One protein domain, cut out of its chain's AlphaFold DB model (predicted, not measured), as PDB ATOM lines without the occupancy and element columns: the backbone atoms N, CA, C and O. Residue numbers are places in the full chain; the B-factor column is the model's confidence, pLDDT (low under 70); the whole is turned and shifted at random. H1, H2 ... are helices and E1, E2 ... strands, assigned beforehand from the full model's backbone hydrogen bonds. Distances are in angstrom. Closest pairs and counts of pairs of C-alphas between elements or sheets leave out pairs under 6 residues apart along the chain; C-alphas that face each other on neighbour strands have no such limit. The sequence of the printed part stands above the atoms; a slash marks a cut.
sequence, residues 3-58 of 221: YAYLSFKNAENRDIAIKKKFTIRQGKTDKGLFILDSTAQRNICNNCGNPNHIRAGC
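This is residues 3 to 58 of the 221 residues of an uncharacterized protein of Rhizophagus clarus (UniProt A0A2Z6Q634). A slender hairpin, E2 and E3, has the short strand E1 beside the last residues of E3, helix H1 grazing the sheet there, and a looped tail, residues 37 to 58, with no named element. The printed part has 56 residues, under half in named elements, along the chain E1, H1, E2, E3; the sheet, order E1, E3, E2, is mixed, the class mixed helices and strands. The whole is loose, radius of gyration of the C-alphas 12.8 A, and flat, spanning 33 by 33 by 15 A.

E1, residues 3 to 5, begins at C-alpha (86.658, 26.459, 6.421). H1 is residues 11 to 19, 12.4 A; E2 22 to 26, 12.9 A; E3 29 to 36, 21.7 A, ending at C-alpha (81.688, 22.361, 6.964).

E1 and E3 are parallel, 39 degrees, with N 4 and O 34 3.2 A apart. Hairpin E2 and E3 is antiparallel, 133 degrees, with N 33 and O 22 2.8 A apart. H1 only grazes the sheet; its closest C-alphas to E3, Ile 18 and Ile 35, are 6.1 A apart. In H1 every O i to N i+4 pair is within hydrogen-bond range.

The C-alphas farthest apart, Asn 10 and Lys 28, are 34.5 A apart. The printed part has no cut; its three links are tight. Residues 36 to 43 have pLDDT under 70.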
ATOM      1  N   TYR A   3      87.708  27.405   6.760       76.75
ATOM      2  CA  TYR A   3      86.658  26.459   6.421       76.75
ATOM      3  C   TYR A   3      86.638  26.220   4.922       76.75
ATOM      4  O   TYR A   3      86.854  27.154   4.149       76.75
ATOM      5  N   ALA A   4      86.359  24.981   4.533       76.00
ATOM      6  CA  ALA A   4      86.048  24.625   3.161       76.00
ATOM      7  C   ALA A   4      84.626  24.066   3.099       76.00
ATOM      8  O   ALA A   4      84.256  23.213   3.910       76.00
ATOM      9  N   TYR A   5      83.861  24.556   2.128       78.81
ATOM     10  CA  TYR A   5      82.581  23.979   1.741       78.81
ATOM     11  C   TYR A   5      82.847  22.939   0.658       78.81
ATOM     12  O   TYR A   5      83.449  23.251  -0.369       78.81
ATOM     13  N   LEU A   6      82.452  21.697   0.921       79.94
ATOM     14  CA  LEU A   6      82.671  20.565   0.028       79.94
ATOM     15  C   LEU A   6      81.342  19.842  -0.172       79.94
ATOM     16  O   LEU A   6      80.705  19.440   0.798       79.94
ATOM     17  N   SER A   7      80.950  19.661  -1.430       80.75
ATOM     18  CA  SER A   7      79.787  18.850  -1.791       80.75
ATOM     19  C   SER A   7      80.244  17.424  -2.079       80.75
ATOM     20  O   SER A   7      81.025  17.186  -3.002       80.75
ATOM     21  N   PHE A   8      79.764  16.468  -1.289       82.56
ATOM     22  CA  PHE A   8      80.051  15.048  -1.479       82.56
ATOM     23  C   PHE A   8      78.888  14.370  -2.200       82.56
ATOM     24  O   PHE A   8      77.734  14.598  -1.857       82.56
ATOM     25  N   LYS A   9      79.193  13.505  -3.175       84.06
ATOM     26  CA  LYS A   9      78.173  12.693  -3.863       84.06
ATOM     27  C   LYS A   9      77.618  11.566  -2.981       84.06
ATOM     28  O   LYS A   9      76.455  11.218  -3.119       84.06
ATOM     29  N   ASN A  10      78.437  11.034  -2.067       87.69
ATOM     30  CA  ASN A  10      78.089   9.907  -1.195       87.69
ATOM     31  C   ASN A  10      78.281  10.287   0.282       87.69
ATOM     32  O   ASN A  10      79.294  10.906   0.628       87.69
ATOM     33  N   ALA A  11      77.361   9.852   1.148       81.75
ATOM     34  CA  ALA A  11      77.411  10.099   2.594       81.75
ATOM     35  C   ALA A  11      78.631   9.448   3.274       81.75
ATOM     36  O   ALA A  11      79.284  10.076   4.102       81.75
ATOM     37  N   GLU A  12      79.027   8.244   2.853       85.94
ATOM     38  CA  GLU A  12      80.209   7.559   3.398       85.94
ATOM     39  C   GLU A  12      81.499   8.367   3.190       85.94
ATOM     40  O   GLU A  12      82.296   8.552   4.109       85.94
ATOM     41  N   ASN A  13      81.684   8.926   1.990       85.81
ATOM     42  CA  ASN A  13      82.850   9.751   1.673       85.81
ATOM     43  C   ASN A  13      82.865  11.053   2.480       85.81
ATOM     44  O   ASN A  13      83.934  11.515   2.884       85.81
ATOM     45  N   ARG A  14      81.684  11.625   2.736       84.06
ATOM     46  CA  ARG A  14      81.517  12.779   3.622       84.06
ATOM     47  C   ARG A  14      81.958  12.436   5.044       84.06
ATOM     48  O   ARG A  14      82.751  13.181   5.613       84.06
ATOM     49  N   ASP A  15      81.507  11.319   5.606       82.94
ATOM     50  CA  ASP A  15      81.839  10.940   6.986       82.94
ATOM     51  C   ASP A  15      83.327  10.618   7.153       82.94
ATOM     52  O   ASP A  15      83.965  11.059   8.117       82.94
ATOM     53  N   ILE A  16      83.917   9.935   6.168       85.81
ATOM     54  CA  ILE A  16      85.365   9.695   6.104       85.81
ATOM     55  C   ILE A  16      86.123  11.027   6.070       85.81
ATOM     56  O   ILE A  16      87.109  11.196   6.794       85.81
ATOM     57  N   ALA A  17      85.665  11.985   5.260       83.81
ATOM     58  CA  ALA A  17      86.287  13.295   5.165       83.81
ATOM     59  C   ALA A  17      86.152  14.080   6.480       83.81
ATOM     60  O   ALA A  17      87.154  14.547   7.004       83.81
ATOM     61  N   ILE A  18      84.966  14.164   7.085       81.31
ATOM     62  CA  ILE A  18      84.749  14.888   8.351       81.31
ATOM     63  C   ILE A  18      85.614  14.321   9.487       81.31
ATOM     64  O   ILE A  18      86.111  15.077  10.325       81.31
ATOM     65  N   LYS A  19      85.819  12.999   9.522       83.38
ATOM     66  CA  LYS A  19      86.658  12.338  10.532       83.38
ATOM     67  C   LYS A  19      88.152  12.618  10.335       83.38
ATOM     68  O   LYS A  19      88.930  12.543  11.290       83.38
ATOM     69  N   LYS A  20      88.573  12.941   9.111       85.00
ATOM     70  CA  LYS A  20      89.972  13.196   8.768       85.00
ATOM     71  C   LYS A  20      90.358  14.635   9.120       85.00
ATOM     72  O   LYS A  20      89.656  15.592   8.808       85.00
ATOM     73  N   LYS A  21      91.509  14.807   9.774       81.12
ATOM     74  CA  LYS A  21      92.070  16.135  10.059       81.12
ATOM     75  C   LYS A  21      92.841  16.621   8.836       81.12
ATOM     76  O   LYS A  21      93.821  15.991   8.448       81.12
ATOM     77  N   PHE A  22      92.410  17.735   8.251       84.19
ATOM     78  CA  PHE A  22      93.119  18.383   7.150       84.19
ATOM     79  C   PHE A  22      93.949  19.552   7.667       84.19
ATOM     80  O   PHE A  22      93.530  20.287   8.564       84.19
ATOM     81  N   THR A  23      95.122  19.745   7.078       85.19
ATOM     82  CA  THR A  23      95.999  20.887   7.341       85.19
ATOM     83  C   THR A  23      96.328  21.575   6.030       85.19
ATOM     84  O   THR A  23      96.589  20.909   5.030       85.19
ATOM     85  N   ILE A  24      96.333  22.906   6.032       85.06
ATOM     86  CA  ILE A  24      96.786  23.711   4.899       85.06
ATOM     87  C   ILE A  24      97.994  24.552   5.303       85.06
ATOM     88  O   ILE A  24      98.034  25.120   6.400       85.06
ATOM     89  N   ARG A  25      98.958  24.675   4.389       83.12
ATOM     90  CA  ARG A  25     100.082  25.599   4.534       83.12
ATOM     91  C   ARG A  25      99.625  27.023   4.255       83.12
ATOM     92  O   ARG A  25      99.233  27.348   3.139       83.12
ATOM     93  N   GLN A  26      99.703  27.882   5.267       76.62
ATOM     94  CA  GLN A  26      99.610  29.330   5.093       76.62
ATOM     95  C   GLN A  26     100.912  29.963   5.584       76.62
ATOM     96  O   GLN A  26     101.131  30.107   6.790       76.62
ATOM     97  N   GLY A  27     101.785  30.329   4.644       83.50
ATOM     98  CA  GLY A  27     103.126  30.824   4.951       83.50
ATOM     99  C   GLY A  27     103.992  29.739   5.599       83.50
ATOM    100  O   GLY A  27     104.124  28.647   5.055       83.50
ATOM    101  N   LYS A  28     104.571  30.036   6.771       83.94
ATOM    102  CA  LYS A  28     105.446  29.118   7.529       83.94
ATOM    103  C   LYS A  28     104.703  28.216   8.530       83.94
ATOM    104  O   LYS A  28     105.348  27.469   9.254       83.94
ATOM    105  N   THR A  29     103.376  28.309   8.617       79.38
ATOM    106  CA  THR A  29     102.580  27.575   9.617       79.38
ATOM    107  C   THR A  29     101.514  26.712   8.962       79.38
ATOM    108  O   THR A  29     100.774  27.193   8.097       79.38
ATOM    109  N   ASP A  30     101.385  25.476   9.439       81.00
ATOM    110  CA  ASP A  30     100.262  24.606   9.111       81.00
ATOM    111  C   ASP A  30      99.050  24.996   9.958       81.00
ATOM    112  O   ASP A  30      99.114  25.072  11.188       81.00
ATOM    113  N   LYS A  31      97.927  25.270   9.297       81.31
ATOM    114  CA  LYS A  31      96.659  25.581   9.961       81.31
ATOM    115  C   LYS A  31      95.664  24.461   9.708       81.31
ATOM    116  O   LYS A  31      95.531  23.987   8.583       81.31
ATOM    117  N   GLY A  32      94.938  24.068  10.753       81.81
ATOM    118  CA  GLY A  32      93.841  23.112  10.636       81.81
ATOM    119  C   GLY A  32      92.729  23.651   9.733       81.81
ATOM    120  O   GLY A  32      92.273  24.785   9.915       81.81
ATOM    121  N   LEU A  33      92.316  22.833   8.768       81.25
ATOM    122  CA  LEU A  33      91.190  23.067   7.875       81.25
ATOM    123  C   LEU A  33      90.011  22.209   8.332       81.25
ATOM    124  O   LEU A  33      90.134  20.992   8.474       81.25
ATOM    125  N   PHE A  34      88.870  22.857   8.555       79.12
ATOM    126  CA  PHE A  34      87.635  22.195   8.961       79.12
ATOM    127  C   PHE A  34      86.686  22.094   7.767       79.12
ATOM    128  O   PHE A  34      86.458  23.083   7.064       79.12
ATOM    129  N   ILE A  35      86.129  20.904   7.551       80.06
ATOM    130  CA  ILE A  35      85.080  20.679   6.556       80.06
ATOM    131  C   ILE A  35      83.745  21.045   7.195       80.06
ATOM    132  O   ILE A  35      83.370  20.474   8.222       80.06
ATOM    133  N   LEU A  36      83.057  22.019   6.602       68.38
ATOM    134  CA  LEU A  36      81.688  22.361   6.964       68.38
ATOM    135  C   LEU A  36      80.737  21.649   6.017       68.38
ATOM    136  O   LEU A  36      80.919  21.670   4.801       68.38
ATOM    137  N   ASP A  37      79.715  21.050   6.608       66.69
ATOM    138  CA  ASP A  37      78.614  20.487   5.858       66.69
ATOM    139  C   ASP A  37      77.473  21.502   5.777       66.69
ATOM    140  O   ASP A  37      77.058  22.032   6.805       66.69
ATOM    141  N   SER A  38      76.976  21.778   4.572       61.28
ATOM    142  CA  SER A  38      75.878  22.723   4.350       61.28
ATOM    143  C   SER A  38      74.518  22.201   4.829       61.28
ATOM    144  O   SER A  38      73.636  23.003   5.122       61.28
ATOM    145  N   THR A  39      74.346  20.882   4.933       58.22
ATOM    146  CA  THR A  39      73.096  20.229   5.363       58.22
ATOM    147  C   THR A  39      73.019  20.028   6.873       58.22
ATOM    148  O   THR A  39      71.931  19.990   7.437       58.22
ATOM    149  N   ALA A  40      74.162  19.940   7.559       62.00
ATOM    150  CA  ALA A  40      74.183  19.947   9.016       62.00
ATOM    151  C   ALA A  40      74.287  21.395   9.503       62.00
ATOM    152  O   ALA A  40      75.376  21.967   9.495       62.00
ATOM    153  N   GLN A  41      73.180  21.979   9.975       57.84
ATOM    154  CA  GLN A  41      73.218  23.210  10.769       57.84
ATOM    155  C   GLN A  41      74.036  22.958  12.042       57.84
ATOM    156  O   GLN A  41      73.527  22.581  13.095       57.84
ATOM    157  N   ARG A  42      75.353  23.117  11.940       62.34
ATOM    158  CA  ARG A  42      76.237  23.117  13.094       62.34
ATOM    159  C   ARG A  42      76.216  24.522  13.650       62.34
ATOM    160  O   ARG A  42      76.641  25.466  12.990       62.34
ATOM    161  N   ASN A  43      75.705  24.660  14.864       69.38
ATOM    162  CA  ASN A  43      75.718  25.926  15.568       69.38
ATOM    163  C   ASN A  43      77.168  26.240  15.970       69.38
ATOM    164  O   ASN A  43      77.646  25.807  17.018       69.38
ATOM    165  N   ILE A  44      77.890  26.940  15.093       75.88
ATOM    166  CA  ILE A  44      79.287  27.317  15.308       75.88
ATOM    167  C   ILE A  44      79.374  28.261  16.508       75.88
ATOM    168  O   ILE A  44      78.628  29.236  16.618       75.88
ATOM    169  N   CYS A  45      80.312  28.005  17.418       84.31
ATOM    170  CA  CYS A  45      80.538  28.882  18.555       84.31
ATOM    171  C   CYS A  45      81.001  30.271  18.092       84.31
ATOM    172  O   CYS A  45      82.132  30.434  17.637       84.31
ATOM    173  N   ASN A  46      80.187  31.302  18.326       79.94
ATOM    174  CA  ASN A  46      80.534  32.696  18.009       79.94
ATOM    175  C   ASN A  46      81.756  33.242  18.777       79.94
ATOM    176  O   ASN A  46      82.274  34.295  18.422       79.94
ATOM    177  N   ASN A  47      82.211  32.562  19.838       81.50
ATOM    178  CA  ASN A  47      83.376  32.990  20.619       81.50
ATOM    179  C   ASN A  47      84.690  32.377  20.104       81.50
ATOM    180  O   ASN A  47      85.679  33.082  19.927       81.50
ATOM    181  N   CYS A  48      84.716  31.064  19.852       82.31
ATOM    182  CA  CYS A  48      85.948  30.350  19.487       82.31
ATOM    183  C   CYS A  48      85.956  29.780  18.061       82.31
ATOM    184  O   CYS A  48      86.991  29.301  17.607       82.31
ATOM    185  N   GLY A  49      84.825  29.827  17.355       75.25
ATOM    186  CA  GLY A  49      84.660  29.266  16.018       75.25
ATOM    187  C   GLY A  49      84.519  27.745  15.986       75.25
ATOM    188  O   GLY A  49      84.449  27.177  14.911       75.25
ATOM    189  N   ASN A  50      84.477  27.044  17.117       77.19
ATOM    190  CA  ASN A  50      84.345  25.590  17.086       77.19
ATOM    191  C   ASN A  50      82.928  25.184  16.618       77.19
ATOM    192  O   ASN A  50      81.955  25.616  17.236       77.19
ATOM    193  N   PRO A  51      82.788  24.348  15.571       75.56
ATOM    194  CA  PRO A  51      81.489  23.896  15.070       75.56
ATOM    195  C   PRO A  51      80.791  22.859  15.966       75.56
ATOM    196  O   PRO A  51      79.640  22.524  15.713       75.56
ATOM    197  N   ASN A  52      81.468  22.326  16.990       78.88
ATOM    198  CA  ASN A  52      80.940  21.257  17.845       78.88
ATOM    199  C   ASN A  52      80.170  21.766  19.074       78.88
ATOM    200  O   ASN A  52      79.639  20.955  19.826       78.88
ATOM    201  N   HIS A  53      80.147  23.076  19.335       80.56
ATOM    202  CA  HIS A  53      79.398  23.637  20.459       80.56
ATOM    203  C   HIS A  53      78.928  25.059  20.171       80.56
ATOM    204  O   HIS A  53      79.554  25.790  19.409       80.56
ATOM    205  N   ILE A  54      77.869  25.475  20.864       83.50
ATOM    206  CA  ILE A  54      77.394  26.863  20.882       83.50
ATOM    207  C   ILE A  54      78.081  27.680  21.966       83.50
ATOM    208  O   ILE A  54      78.651  27.130  22.901       83.50
ATOM    209  N   ARG A  55      77.956  29.012  21.902       78.81
ATOM    210  CA  ARG A  55      78.557  29.934  22.883       78.81
ATOM    211  C   ARG A  55      78.279  29.549  24.343       78.81
ATOM    212  O   ARG A  55      79.174  29.718  25.162       78.81
ATOM    213  N   ALA A  56      77.095  29.014  24.650       77.88
ATOM    214  CA  ALA A  56      76.727  28.584  26.001       77.88
ATOM    215  C   ALA A  56      77.615  27.450  26.561       77.88
ATOM    216  O   ALA A  56      77.800  27.379  27.766       77.88
ATOM    217  N   GLY A  57      78.202  26.606  25.703       79.31
ATOM    218  CA  GLY A  57      79.124  25.528  26.094       79.31
ATOM    219  C   GLY A  57      80.605  25.863  25.891       79.31
ATOM    220  O   GLY A  57      81.442  24.964  25.845       79.31
ATOM    221  N   CYS A  58      80.947  27.136  25.670       84.56
ATOM    222  CA  CYS A  58      82.315  27.537  25.357       84.56
ATOM    223  C   CYS A  58      83.118  27.827  26.628       84.56
ATOM    224  O   CYS A  58      82.929  28.863  27.258       84.56
TER     225      CYS A  58